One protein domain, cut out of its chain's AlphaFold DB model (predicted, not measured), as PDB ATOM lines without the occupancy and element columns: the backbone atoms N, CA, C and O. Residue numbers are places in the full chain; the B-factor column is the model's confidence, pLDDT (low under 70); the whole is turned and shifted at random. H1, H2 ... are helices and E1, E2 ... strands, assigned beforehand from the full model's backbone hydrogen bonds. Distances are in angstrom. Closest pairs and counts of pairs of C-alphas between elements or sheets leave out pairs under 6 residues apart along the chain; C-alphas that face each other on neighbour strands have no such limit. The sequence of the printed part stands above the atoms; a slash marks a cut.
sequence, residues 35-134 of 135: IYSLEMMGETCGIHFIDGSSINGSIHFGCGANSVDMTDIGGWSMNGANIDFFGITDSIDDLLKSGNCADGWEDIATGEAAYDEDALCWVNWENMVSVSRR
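What this domain is: This is residues 35 to 134 of the 135 residues of an uncharacterized protein of Hyphomonadaceae bacterium TMED5 (UniProt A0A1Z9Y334). A single sheet of six antiparallel strands curls like part of a barrel, and the long unnamed stretch of residues 94 to 127 spans the opening between its edge strands E5 and E6, with a short pairing to each. The small helix H1 follows E5 and only grazes the sheet. The 100 printed residues hold E1, E2, E3, E4, E5, H1 and E6 along the chain, with sheet order E5, E4, E3, E2, E1, E6. The class is mostly strand, though just 49 residues are in named elements. The whole is compact and rounded, with a radius of gyration of the C-alphas of 12.5 A and spans of 34 by 29 by 26 A.

Where its parts are: E1, residues 35 to 40, begins at C-alpha 35 (83.942, 195.595, 159.932). E2, residues 43 to 53, is 31.1 A long; E3, residues 56 to 63, 23.4 A; E4, residues 71 to 79, 25.0 A. E5 is residues 82 to 86 and H1 residues 90 to 93. E6, residues 128 to 133, ends at C-alpha 133 (79.047, 198.753, 161.693).

How they stand to each other: E1 to E5 form a meander, each strand the antiparallel neighbour of the one before. In the hairpin E1 and E2, N 38 and O 45 are 2.8 A apart; in the hairpin E4 and E5, N 75 and O 86 are 2.8 A apart. E6 is antiparallel to E1 at 161 degrees, with N 37 and O 132 at 2.7 A. E5 and E6 are apart. Residues 99 to 100 pair with residues 82 to 83 of E5, and residues 113 to 114 with residues 131 to 132 of E6. H1 is too short for an O i to N i+4 pair; its 1 O i to N i+3 pair is within range.

The domain as a whole: The C-alphas of Ala 65 and Gly 80, the two farthest apart, are 35.9 A apart. The printed part has no cut. The link from H1 to E6 is long, with 34 residues. Residues 65 to 68 have pLDDT under 70.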
ATOM      1  N   ILE A  35      83.124 194.407 160.219       89.06
ATOM      2  CA  ILE A  35      83.942 195.595 159.932       89.06
ATOM      3  C   ILE A  35      83.236 196.835 160.456       89.06
ATOM      4  O   ILE A  35      82.102 197.139 160.072       89.06
ATOM      5  N   TYR A  36      83.966 197.613 161.246       91.38
ATOM      6  CA  TYR A  36      83.491 198.858 161.821       91.38
ATOM      7  C   TYR A  36      84.225 200.051 161.212       91.38
ATOM      8  O   TYR A  36      85.439 200.020 161.008       91.38
ATOM      9  N   SER A  37      83.488 201.117 160.912       92.38
ATOM     10  CA  SER A  37      84.057 202.422 160.582       92.38
ATOM     11  C   SER A  37      84.279 203.210 161.860       92.38
ATOM     12  O   SER A  37      83.338 203.379 162.631       92.38
ATOM     13  N   LEU A  38      85.475 203.763 162.012       92.31
ATOM     14  CA  LEU A  38      85.792 204.778 163.005       92.31
ATOM     15  C   LEU A  38      85.823 206.129 162.303       92.31
ATOM     16  O   LEU A  38      86.619 206.335 161.380       92.31
ATOM     17  N   GLU A  39      84.957 207.040 162.719       91.88
ATOM     18  CA  GLU A  39      85.004 208.429 162.290       91.88
ATOM     19  C   GLU A  39      85.771 209.240 163.331       91.88
ATOM     20  O   GLU A  39      85.354 209.351 164.481       91.88
ATOM     21  N   MET A  40      86.893 209.818 162.917       89.75
ATOM     22  CA  MET A  40      87.722 210.717 163.718       89.75
ATOM     23  C   MET A  40      87.705 212.107 163.079       89.75
ATOM     24  O   MET A  40      87.239 212.283 161.950       89.75
ATOM     25  N   MET A  41      88.217 213.126 163.772       84.00
ATOM     26  CA  MET A  41      88.212 214.502 163.258       84.00
ATOM     27  C   MET A  41      89.033 214.649 161.961       84.00
ATOM     28  O   MET A  41      90.224 214.949 161.987       84.00
ATOM     29  N   GLY A  42      88.369 214.499 160.812       83.31
ATOM     30  CA  GLY A  42      88.953 214.672 159.480       83.31
ATOM     31  C   GLY A  42      89.455 213.391 158.807       83.31
ATOM     32  O   GLY A  42      89.997 213.482 157.706       83.31
ATOM     33  N   GLU A  43      89.254 212.219 159.412       89.00
ATOM     34  CA  GLU A  43      89.658 210.934 158.839       89.00
ATOM     35  C   GLU A  43      88.652 209.831 159.183       89.00
ATOM     36  O   GLU A  43      88.051 209.819 160.254       89.00
ATOM     37  N   THR A  44      88.467 208.895 158.253       90.25
ATOM     38  CA  THR A  44      87.682 207.682 158.480       90.25
ATOM     39  C   THR A  44      88.590 206.477 158.320       90.25
ATOM     40  O   THR A  44      89.290 206.347 157.308       90.25
ATOM     41  N   CYS A  45      88.546 205.585 159.301       91.25
ATOM     42  CA  CYS A  45      89.286 204.332 159.288       91.25
ATOM     43  C   CYS A  45      88.339 203.145 159.421       91.25
ATOM     44  O   CYS A  45      87.188 203.289 159.828       91.25
ATOM     45  N   GLY A  46      88.809 201.975 159.013       91.75
ATOM     46  CA  GLY A  46      88.173 200.695 159.273       91.75
ATOM     47  C   GLY A  46      88.950 199.940 160.342       91.75
ATOM     48  O   GLY A  46      90.183 199.954 160.321       91.75
ATOM     49  N   ILE A  47      88.232 199.256 161.228       91.50
ATOM     50  CA  ILE A  47      88.771 198.214 162.104       91.50
ATOM     51  C   ILE A  47      87.970 196.932 161.920       91.50
ATOM     52  O   ILE A  47      86.762 196.958 161.679       91.50
ATOM     53  N   HIS A  48      88.682 195.819 161.968       91.44
ATOM     54  CA  HIS A  48      88.140 194.490 161.781       91.44
ATOM     55  C   HIS A  48      88.808 193.580 162.802       91.44
ATOM     56  O   HIS A  48      90.037 193.471 162.835       91.44
ATOM     57  N   PHE A  49      87.989 192.965 163.646       89.38
ATOM     58  CA  PHE A  49      88.424 191.955 164.594       89.38
ATOM     59  C   PHE A  49      88.274 190.600 163.915       89.38
ATOM     60  O   PHE A  49      87.178 190.242 163.503       89.38
ATOM     61  N   ILE A  50      89.380 189.878 163.762       87.81
ATOM     62  CA  ILE A  50      89.365 188.533 163.190       87.81
ATOM     63  C   ILE A  50      89.491 187.552 164.334       87.81
ATOM     64  O   ILE A  50      90.457 187.634 165.104       87.81
ATOM     65  N   ASP A  51      88.543 186.630 164.438       84.81
ATOM     66  CA  ASP A  51      88.577 185.635 165.488       84.81
ATOM     67  C   ASP A  51      89.661 184.579 165.225       84.81
ATOM     68  O   ASP A  51      89.728 183.936 164.173       84.81
ATOM     69  N   GLY A  52      90.548 184.390 166.202       70.75
ATOM     70  CA  GLY A  52      91.450 183.240 166.245       70.75
ATOM     71  C   GLY A  52      90.862 182.091 167.068       70.75
ATOM     72  O   GLY A  52      91.159 180.917 166.819       70.75
ATOM     73  N   SER A  53      90.050 182.434 168.068       74.12
ATOM     74  CA  SER A  53      89.302 181.572 168.981       74.12
ATOM     75  C   SER A  53      88.398 182.453 169.841       74.12
ATOM     76  O   SER A  53      88.811 183.552 170.169       74.12
ATOM     77  N   SER A  54      87.307 181.925 170.397       77.81
ATOM     78  CA  SER A  54      86.308 182.690 171.174       77.81
ATOM     79  C   SER A  54      86.802 183.617 172.309       77.81
ATOM     80  O   SER A  54      85.984 184.268 172.941       77.81
ATOM     81  N   ILE A  55      88.092 183.634 172.654       86.12
ATOM     82  CA  ILE A  55      88.707 184.515 173.653       86.12
ATOM     83  C   ILE A  55      89.926 185.307 173.140       86.12
ATOM     84  O   ILE A  55      90.584 185.959 173.948       86.12
ATOM     85  N   ASN A  56      90.318 185.219 171.866       90.81
ATOM     86  CA  ASN A  56      91.395 186.031 171.287       90.81
ATOM     87  C   ASN A  56      91.380 186.039 169.757       90.81
ATOM     88  O   ASN A  56      90.966 185.079 169.112       90.81
ATOM     89  N   GLY A  57      91.978 187.077 169.185       91.75
ATOM     90  CA  GLY A  57      92.108 187.200 167.745       91.75
ATOM     91  C   GLY A  57      93.087 188.286 167.321       91.75
ATOM     92  O   GLY A  57      93.840 188.824 168.141       91.75
ATOM     93  N   SER A  58      93.087 188.591 166.026       92.62
ATOM     94  CA  SER A  58      93.878 189.679 165.452       92.62
ATOM     95  C   SER A  58      93.020 190.909 165.175       92.62
ATOM     96  O   SER A  58      91.791 190.850 165.097       92.62
ATOM     97  N   ILE A  59      93.688 192.052 165.046       92.12
ATOM     98  CA  ILE A  59      93.075 193.329 164.701       92.12
ATOM     99  C   ILE A  59      93.667 193.784 163.385       92.12
ATOM    100  O   ILE A  59      94.880 193.939 163.244       92.12
ATOM    101  N   HIS A  60      92.792 194.026 162.425       92.38
ATOM    102  CA  HIS A  60      93.147 194.629 161.160       92.38
ATOM    103  C   HIS A  60      92.657 196.073 161.161       92.38
ATOM    104  O   HIS A  60      91.533 196.352 161.576       92.38
ATOM    105  N   PHE A  61      93.491 196.997 160.691       91.44
ATOM    106  CA  PHE A  61      93.183 198.425 160.688       91.44
ATOM    107  C   PHE A  61      93.668 199.098 159.405       91.44
ATOM    108  O   PHE A  61      94.710 198.731 158.856       91.44
ATOM    109  N   GLY A  62      92.918 200.086 158.920       90.62
ATOM    110  CA  GLY A  62      93.307 200.870 157.747       90.62
ATOM    111  C   GLY A  62      92.517 202.168 157.611       90.62
ATOM    112  O   GLY A  62      91.305 202.189 157.807       90.62
ATOM    113  N   CYS A  63      93.196 203.251 157.232       88.38
ATOM    114  CA  CYS A  63      92.611 204.585 157.097       88.38
ATOM    115  C   CYS A  63      92.565 205.077 155.649       88.38
ATOM    116  O   CYS A  63      93.360 204.665 154.801       88.38
ATOM    117  N   GLY A  64      91.637 205.993 155.369       81.62
ATOM    118  CA  GLY A  64      91.534 206.694 154.091       81.62
ATOM    119  C   GLY A  64      90.322 206.290 153.251       81.62
ATOM    120  O   GLY A  64      89.509 205.458 153.643       81.62
ATOM    121  N   ALA A  65      90.211 206.894 152.061       66.62
ATOM    122  CA  ALA A  65      88.982 206.937 151.256       66.62
ATOM    123  C   ALA A  65      88.357 205.574 150.917       66.62
ATOM    124  O   ALA A  65      87.161 205.510 150.645       66.62
ATOM    125  N   ASN A  66      89.153 204.503 150.931       59.06
ATOM    126  CA  ASN A  66      88.665 203.163 150.648       59.06
ATOM    127  C   ASN A  66      88.608 202.289 151.905       59.06
ATOM    128  O   ASN A  66      87.705 201.471 151.997       59.06
ATOM    129  N   SER A  67      89.492 202.447 152.901       64.44
ATOM    130  CA  SER A  67      89.562 201.593 154.115       64.44
ATOM    131  C   SER A  67      89.438 200.070 153.860       64.44
ATOM    132  O   SER A  67      89.109 199.318 154.769       64.44
ATOM    133  N   VAL A  68      89.672 199.624 152.617       65.69
ATOM    134  CA  VAL A  68      89.631 198.214 152.188       65.69
ATOM    135  C   VAL A  68      90.999 197.565 152.402       65.69
ATOM    136  O   VAL A  68      91.087 196.372 152.670       65.69
ATOM    137  N   ASP A  69      92.067 198.363 152.330       77.56
ATOM    138  CA  ASP A  69      93.437 197.922 152.579       77.56
ATOM    139  C   ASP A  69      93.717 197.975 154.084       77.56
ATOM    140  O   ASP A  69      94.274 198.943 154.602       77.56
ATOM    141  N   MET A  70      93.260 196.946 154.794       86.75
ATOM    142  CA  MET A  70      93.476 196.798 156.231       86.75
ATOM    143  C   MET A  70      94.672 195.885 156.483       86.75
ATOM    144  O   MET A  70      94.765 194.792 155.920       86.75
ATOM    145  N   THR A  71      95.589 196.325 157.336       89.69
ATOM    146  CA  THR A  71      96.765 195.546 157.733       89.69
ATOM    147  C   THR A  71      96.584 194.985 159.130       89.69
ATOM    148  O   THR A  71      95.994 195.660 159.968       89.69
ATOM    149  N   ASP A  72      97.120 193.791 159.384       91.25
ATOM    150  CA  ASP A  72      97.273 193.271 160.746       91.25
ATOM    151  C   ASP A  72      98.166 194.227 161.546       91.25
ATOM    152  O   ASP A  72      99.287 194.545 161.128       91.25
ATOM    153  N   ILE A  73      97.631 194.725 162.654       92.00
ATOM    154  CA  ILE A  73      98.300 195.675 163.538       92.00
ATOM    155  C   ILE A  73      98.518 195.126 164.946       92.00
ATOM    156  O   ILE A  73      99.131 195.821 165.745       92.00
ATOM    157  N   GLY A  74      98.016 193.939 165.286       93.44
ATOM    158  CA  GLY A  74      98.029 193.447 166.661       93.44
ATOM    159  C   GLY A  74      96.884 192.489 166.958       93.44
ATOM    160  O   GLY A  74      96.330 191.855 166.064       93.44
ATOM    161  N   GLY A  75      96.531 192.367 168.234       92.81
ATOM    162  CA  GLY A  75      95.523 191.418 168.678       92.81
ATOM    163  C   GLY A  75      94.694 191.897 169.853       92.81
ATOM    164  O   GLY A  75      94.988 192.905 170.498       92.81
ATOM    165  N   TRP A  76      93.640 191.135 170.101       92.19
ATOM    166  CA  TRP A  76      92.737 191.293 171.228       92.19
ATOM    167  C   TRP A  76      92.639 189.971 171.987       92.19
ATOM    168  O   TRP A  76      92.817 188.890 171.416       92.19
ATOM    169  N   SER A  77      92.360 190.042 173.282       92.06
ATOM    170  CA  SER A  77      92.014 188.877 174.094       92.06
ATOM    171  C   SER A  77      90.981 189.225 175.151       92.06
ATOM    172  O   SER A  77      91.021 190.315 175.714       92.06
ATOM    173  N   MET A  78      90.110 188.267 175.450       87.38
ATOM    174  CA  MET A  78      89.078 188.361 176.473       87.38
ATOM    175  C   MET A  78      89.459 187.556 177.714       87.38
ATOM    176  O   MET A  78      89.934 186.421 177.633       87.38
ATOM    177  N   ASN A  79      89.190 188.130 178.882       86.19
ATOM    178  CA  ASN A  79      89.246 187.460 180.175       86.19
ATOM    179  C   ASN A  79      87.963 187.774 180.959       86.19
ATOM    180  O   ASN A  79      87.887 188.760 181.700       86.19
ATOM    181  N   GLY A  80      86.928 186.956 180.754       82.00
ATOM    182  CA  GLY A  80      85.568 187.294 181.168       82.00
ATOM    183  C   GLY A  80      85.055 188.491 180.365       82.00
ATOM    184  O   GLY A  80      85.123 188.481 179.145       82.00
ATOM    185  N   ALA A  81      84.597 189.540 181.051       79.12
ATOM    186  CA  ALA A  81      84.159 190.796 180.428       79.12
ATOM    187  C   ALA A  81      85.298 191.825 180.243       79.12
ATOM    188  O   ALA A  81      85.052 192.979 179.906       79.12
ATOM    189  N   ASN A  82      86.555 191.447 180.511       86.31
ATOM    190  CA  ASN A  82      87.704 192.321 180.278       86.31
ATOM    191  C   ASN A  82      88.317 192.058 178.908       86.31
ATOM    192  O   ASN A  82      88.748 190.932 178.660       86.31
ATOM    193  N   ILE A  83      88.414 193.098 178.080       88.50
ATOM    194  CA  ILE A  83      89.170 193.066 176.828       88.50
ATOM    195  C   ILE A  83      90.550 193.687 177.031       88.50
ATOM    196  O   ILE A  83      90.684 194.744 177.652       88.50
ATOM    197  N   ASP A  84      91.567 193.030 176.485       91.56
ATOM    198  CA  ASP A  84      92.932 193.535 176.417       91.56
ATOM    199  C   ASP A  84      93.375 193.608 174.952       91.56
ATOM    200  O   ASP A  84      93.296 192.615 174.223       91.56
ATOM    201  N   PHE A  85      93.875 194.771 174.535       91.62
ATOM    202  CA  PHE A  85      94.487 194.979 173.223       91.62
ATOM    203  C   PHE A  85      96.014 194.953 173.338       91.62
ATOM    204  O   PHE A  85      96.592 195.514 174.269       91.62
ATOM    205  N   PHE A  86      96.694 194.284 172.408       92.69
ATOM    206  CA  PHE A  86      98.146 194.103 172.470       92.69
ATOM    207  C   PHE A  86      98.796 194.088 171.090       92.69
ATOM    208  O   PHE A  86      98.170 193.790 170.076       92.69
ATOM    209  N   GLY A  87     100.094 194.393 171.048       90.19
ATOM    210  CA  GLY A  87     100.867 194.413 169.802       90.19
ATOM    211  C   GLY A  87     100.534 195.574 168.861       90.19
ATOM    212  O   GLY A  87     101.169 195.669 167.818       90.19
ATOM    213  N   ILE A  88      99.600 196.448 169.250       89.12
ATOM    214  CA  ILE A  88      99.183 197.641 168.514       89.12
ATOM    215  C   ILE A  88     100.158 198.809 168.709       89.12
ATOM    216  O   ILE A  88     100.892 198.878 169.694       89.12
ATOM    217  N   THR A  89     100.187 199.723 167.741       85.75
ATOM    218  CA  THR A  89     100.983 200.958 167.811       85.75
ATOM    219  C   THR A  89     100.318 202.002 168.708       85.75
ATOM    220  O   THR A  89      99.091 202.049 168.751       85.75
ATOM    221  N   ASP A  90     101.101 202.916 169.292       78.69
ATOM    222  CA  ASP A  90     100.616 203.999 170.172       78.69
ATOM    223  C   ASP A  90      99.412 204.771 169.592       78.69
ATOM    224  O   ASP A  90      98.439 205.024 170.286       78.69
ATOM    225  N   SER A  91      99.408 205.061 168.286       79.62
ATOM    226  CA  SER A  91      98.300 205.782 167.640       79.62
ATOM    227  C   SER A  91      96.972 205.021 167.606       79.62
ATOM    228  O   SER A  91      95.936 205.632 167.384       79.62
ATOM    229  N   ILE A  92      96.996 203.692 167.742       83.31
ATOM    230  CA  ILE A  92      95.794 202.851 167.818       83.31
ATOM    231  C   ILE A  92      95.401 202.615 169.273       83.31
ATOM    232  O   ILE A  92      94.212 202.534 169.571       83.31
ATOM    233  N   ASP A  93      96.380 202.552 170.174       82.19
ATOM    234  CA  ASP A  93      96.133 202.538 171.618       82.19
ATOM    235  C   ASP A  93      95.358 203.798 172.052       82.19
ATOM    236  O   ASP A  93      94.462 203.734 172.883       82.19
ATOM    237  N   ASP A  94      95.584 204.929 171.376       86.25
ATOM    238  CA  ASP A  94      94.802 206.158 171.565       86.25
ATOM    239  C   ASP A  94      93.335 206.068 171.081       86.25
ATOM    240  O   ASP A  94      92.547 206.972 171.370       86.25
ATOM    241  N   LEU A  95      92.951 205.019 170.340       88.50
ATOM    242  CA  LEU A  95      91.595 204.802 169.805       88.50
ATOM    243  C   LEU A  95      90.839 203.689 170.532       88.50
ATOM    244  O   LEU A  95      89.607 203.711 170.588       88.50
ATOM    245  N   LEU A  96      91.565 202.707 171.061       90.25
ATOM    246  CA  LEU A  96      91.014 201.526 171.707       90.25
ATOM    247  C   LEU A  96      91.244 201.592 173.210       90.25
ATOM    248  O   LEU A  96      92.298 201.990 173.683       90.25
ATOM    249  N   LYS A  97      90.255 201.163 173.985       89.94
ATOM    250  CA  LYS A  97      90.326 201.199 175.442       89.94
ATOM    251  C   LYS A  97      90.201 199.792 176.004       89.94
ATOM    252  O   LYS A  97      89.129 199.198 175.962       89.94
ATOM    253  N   SER A  98      91.300 199.274 176.551       88.12
ATOM    254  CA  SER A  98      91.280 198.014 177.307       88.12
ATOM    255  C   SER A  98      90.542 198.200 178.637       88.12
ATOM    256  O   SER A  98      90.612 199.271 179.254       88.12
ATOM    257  N   GLY A  99      89.864 197.158 179.113       83.75
ATOM    258  CA  GLY A  99      89.195 197.185 180.411       83.75
ATOM    259  C   GLY A  99      87.993 196.258 180.531       83.75
ATOM    260  O   GLY A  99      87.572 195.604 179.580       83.75
ATOM    261  N   ASN A 100      87.441 196.213 181.746       81.88
ATOM    262  CA  ASN A 100      86.263 195.420 182.072       81.88
ATOM    263  C   ASN A 100      85.007 196.166 181.646       81.88
ATOM    264  O   ASN A 100      84.679 197.196 182.246       81.88
ATOM    265  N   CYS A 101      84.316 195.644 180.642       74.25
ATOM    266  CA  CYS A 101      83.101 196.257 180.173       74.25
ATOM    267  C   CYS A 101      82.135 195.276 179.511       74.25
ATOM    268  O   CYS A 101      82.536 194.385 178.771       74.25
ATOM    269  N   ALA A 102      80.853 195.492 179.796       74.19
ATOM    270  CA  ALA A 102      79.762 194.687 179.277       74.19
ATOM    271  C   ALA A 102      79.340 195.077 177.853       74.19
ATOM    272  O   ALA A 102      78.884 194.192 177.146       74.19
ATOM    273  N   ASP A 103      79.517 196.343 177.456       78.38
ATOM    274  CA  ASP A 103      78.956 196.889 176.213       78.38
ATOM    275  C   ASP A 103      80.064 197.096 175.161       78.38
ATOM    276  O   ASP A 103      80.771 198.116 175.132       78.38
ATOM    277  N   GLY A 104      80.287 196.052 174.362       82.44
ATOM    278  CA  GLY A 104      81.323 195.979 173.339       82.44
ATOM    279  C   GLY A 104      80.836 196.404 171.951       82.44
ATOM    280  O   GLY A 104      79.732 196.902 171.759       82.44
ATOM    281  N   TRP A 105      81.687 196.236 170.938       84.88
ATOM    282  CA  TRP A 105      81.380 196.669 169.563       84.88
ATOM    283  C   TRP A 105      80.292 195.812 168.906       84.88
ATOM    284  O   TRP A 105      79.610 196.275 167.993       84.88
ATOM    285  N   GLU A 106      80.117 194.581 169.384       81.38
ATOM    286  CA  GLU A 106      79.086 193.639 168.955       81.38
ATOM    287  C   GLU A 106      77.657 194.139 169.203       81.38
ATOM    288  O   GLU A 106      76.727 193.684 168.537       81.38
ATOM    289  N   ASP A 107      77.476 195.120 170.093       83.19
ATOM    290  CA  ASP A 107      76.170 195.731 170.349       83.19
ATOM    291  C   ASP A 107      75.734 196.707 169.241       83.19
ATOM    292  O   ASP A 107      74.582 197.147 169.210       83.19
ATOM    293  N   ILE A 108      76.617 197.027 168.287       86.81
ATOM    294  CA  ILE A 108      76.289 197.860 167.126       86.81
ATOM    295  C   ILE A 108      75.725 196.976 166.011       86.81
ATOM    296  O   ILE A 108      76.452 196.219 165.358       86.81
ATOM    297  N   ALA A 109      74.435 197.118 165.707       87.19
ATOM    298  CA  ALA A 109      73.850 196.426 164.563       87.19
ATOM    299  C   ALA A 109      74.345 197.013 163.225       87.19
ATOM    300  O   ALA A 109      74.731 198.179 163.123       87.19
ATOM    301  N   THR A 110      74.308 196.220 162.150       88.12
ATOM    302  CA  THR A 110      74.689 196.684 160.807       88.12
ATOM    303  C   THR A 110      73.863 197.909 160.391       88.12
ATOM    304  O   THR A 110      72.633 197.856 160.336       88.12
ATOM    305  N   GLY A 111      74.541 199.007 160.048       83.69
ATOM    306  CA  GLY A 111      73.904 200.279 159.697       83.69
ATOM    307  C   GLY A 111      73.565 201.185 160.886       83.69
ATOM    308  O   GLY A 111      73.080 202.295 160.661       83.69
ATOM    309  N   GLU A 112      73.837 200.754 162.119       90.25
ATOM    310  CA  GLU A 112      73.791 201.596 163.313       90.25
ATOM    311  C   GLU A 112      75.159 202.210 163.627       90.25
ATOM    312  O   GLU A 112      76.202 201.803 163.097       90.25
ATOM    313  N   ALA A 113      75.130 203.237 164.476       91.12
ATOM    314  CA  ALA A 113      76.313 203.943 164.930       91.12
ATOM    315  C   ALA A 113      76.198 204.330 166.408       91.12
ATOM    316  O   ALA A 113      75.147 204.787 166.861       91.12
ATOM    317  N   ALA A 114      77.307 204.181 167.124       91.75
ATOM    318  CA  ALA A 114      77.534 204.706 168.460       91.75
ATOM    319  C   ALA A 114      78.268 206.051 168.379       91.75
ATOM    320  O   ALA A 114      79.069 206.276 167.466       91.75
ATOM    321  N   TYR A 115      78.017 206.929 169.350       90.44
ATOM    322  CA  TYR A 115      78.520 208.309 169.351       90.44
ATOM    323  C   TYR A 115      79.130 208.754 170.688       90.44
ATOM    324  O   TYR A 115      79.598 209.888 170.784       90.44
ATOM    325  N   ASP A 116      79.103 207.908 171.721       87.44
ATOM    326  CA  ASP A 116      79.588 208.254 173.055       87.44
ATOM    327  C   ASP A 116      79.983 207.025 173.895       87.44
ATOM    328  O   ASP A 116      79.771 205.868 173.520       87.44
ATOM    329  N   GLU A 117      80.593 207.312 175.048       81.62
ATOM    330  CA  GLU A 117      81.113 206.328 176.002       81.62
ATOM    331  C   GLU A 117      80.042 205.507 176.721       81.62
ATOM    332  O   GLU A 117      80.361 204.432 177.229       81.62
ATOM    333  N   ASP A 118      78.796 205.986 176.742       80.38
ATOM    334  CA  ASP A 118      77.671 205.242 177.309       80.38
ATOM    335  C   ASP A 118      77.211 204.131 176.345       80.38
ATOM    336  O   ASP A 118      76.558 203.183 176.778       80.38
ATOM    337  N   ALA A 119      77.549 204.243 175.053       79.50
ATOM    338  CA  ALA A 119      77.230 203.253 174.029       79.50
ATOM    339  C   ALA A 119      78.338 202.211 173.816       79.50
ATOM    340  O   ALA A 119      78.027 201.042 173.627       79.50
ATOM    341  N   LEU A 120      79.613 202.623 173.814       86.25
ATOM    342  CA  LEU A 120      80.753 201.704 173.694       86.25
ATOM    343  C   LEU A 120      81.881 202.128 174.616       86.25
ATOM    344  O   LEU A 120      82.411 203.230 174.528       86.25
ATOM    345  N   CYS A 121      82.358 201.210 175.427       85.75
ATOM    346  CA  CYS A 121      83.420 201.480 176.396       85.75
ATOM    347  C   CYS A 121      84.801 200.973 175.957       85.75
ATOM    348  O   CYS A 121      85.801 201.343 176.573       85.75
ATOM    349  N   TRP A 122      84.876 200.137 174.915       88.94
ATOM    350  CA  TRP A 122      86.138 199.662 174.320       88.94
ATOM    351  C   TRP A 122      86.765 200.687 173.364       88.94
ATOM    352  O   TRP A 122      87.773 200.416 172.712       88.94
ATOM    353  N   VAL A 123      86.147 201.862 173.257       90.06
ATOM    354  CA  VAL A 123      86.567 202.980 172.418       90.06
ATOM    355  C   VAL A 123      87.117 204.076 173.320       90.06
ATOM    356  O   VAL A 123      86.518 204.425 174.342       90.06
ATOM    357  N   ASN A 124      88.250 204.653 172.937       90.19
ATOM    358  CA  ASN A 124      88.689 205.915 173.505       90.19
ATOM    359  C   ASN A 124      88.021 207.075 172.746       90.19
ATOM    360  O   ASN A 124      88.415 207.436 171.636       90.19
ATOM    361  N   TRP A 125      86.992 207.661 173.360       89.88
ATOM    362  CA  TRP A 125      86.190 208.722 172.749       89.88
ATOM    363  C   TRP A 125      86.870 210.091 172.693       89.88
ATOM    364  O   TRP A 125      86.337 210.994 172.057       89.88
ATOM    365  N   GLU A 126      88.057 210.268 173.286       89.12
ATOM    366  CA  GLU A 126      88.776 211.552 173.231       89.12
ATOM    367  C   GLU A 126      89.092 211.992 171.791       89.12
ATOM    368  O   GLU A 126      89.100 213.189 171.496       89.12
ATOM    369  N   ASN A 127      89.297 211.027 170.889       85.62
ATOM    370  CA  ASN A 127      89.629 211.260 169.480       85.62
ATOM    371  C   ASN A 127      88.559 210.736 168.505       85.62
ATOM    372  O   ASN A 127      88.753 210.792 167.288       85.62
ATOM    373  N   MET A 128      87.431 210.242 169.024       89.81
ATOM    374  CA  MET A 128      86.387 209.575 168.246       89.81
ATOM    375  C   MET A 128      85.150 210.461 168.085       89.81
ATOM    376  O   MET A 128      84.722 211.135 169.017       89.81
ATOM    377  N   VAL A 129      84.554 210.439 166.894       90.62
ATOM    378  CA  VAL A 129      83.273 211.094 166.589       90.62
ATOM    379  C   VAL A 129      82.149 210.068 166.553       90.62
ATOM    380  O   VAL A 129      81.087 210.296 167.127       90.62
ATOM    381  N   SER A 130      82.366 208.949 165.861       93.00
ATOM    382  CA  SER A 130      81.390 207.868 165.779       93.00
ATOM    383  C   SER A 130      82.052 206.530 165.471       93.00
ATOM    384  O   SER A 130      83.125 206.466 164.866       93.00
ATOM    385  N   VAL A 131      81.377 205.453 165.863       92.75
ATOM    386  CA  VAL A 131      81.702 204.086 165.453       92.75
ATOM    387  C   VAL A 131      80.467 203.487 164.804       92.75
ATOM    388  O   VAL A 131      79.396 203.527 165.394       92.75
ATOM    389  N   SER A 132      80.590 202.939 163.598       92.50
ATOM    390  CA  SER A 132      79.455 202.359 162.866       92.50
ATOM    391  C   SER A 132      79.790 201.007 162.270       92.50
ATOM    392  O   SER A 132      80.881 200.817 161.732       92.50
ATOM    393  N   ARG A 133      78.844 200.071 162.296       90.19
ATOM    394  CA  ARG A 133      79.047 198.753 161.693       90.19
ATOM    395  C   ARG A 133      78.674 198.760 160.213       90.19
ATOM    396  O   ARG A 133      77.562 199.143 159.843       90.19
ATOM    397  N   ARG A 134      79.597 198.313 159.356       84.88
ATOM    398  CA  ARG A 134      79.406 198.251 157.896       84.88
ATOM    399  C   ARG A 134      78.772 196.947 157.431       84.88
ATOM    400  O   ARG A 134      77.977 196.972 156.493       84.88
TER     401      ARG A 134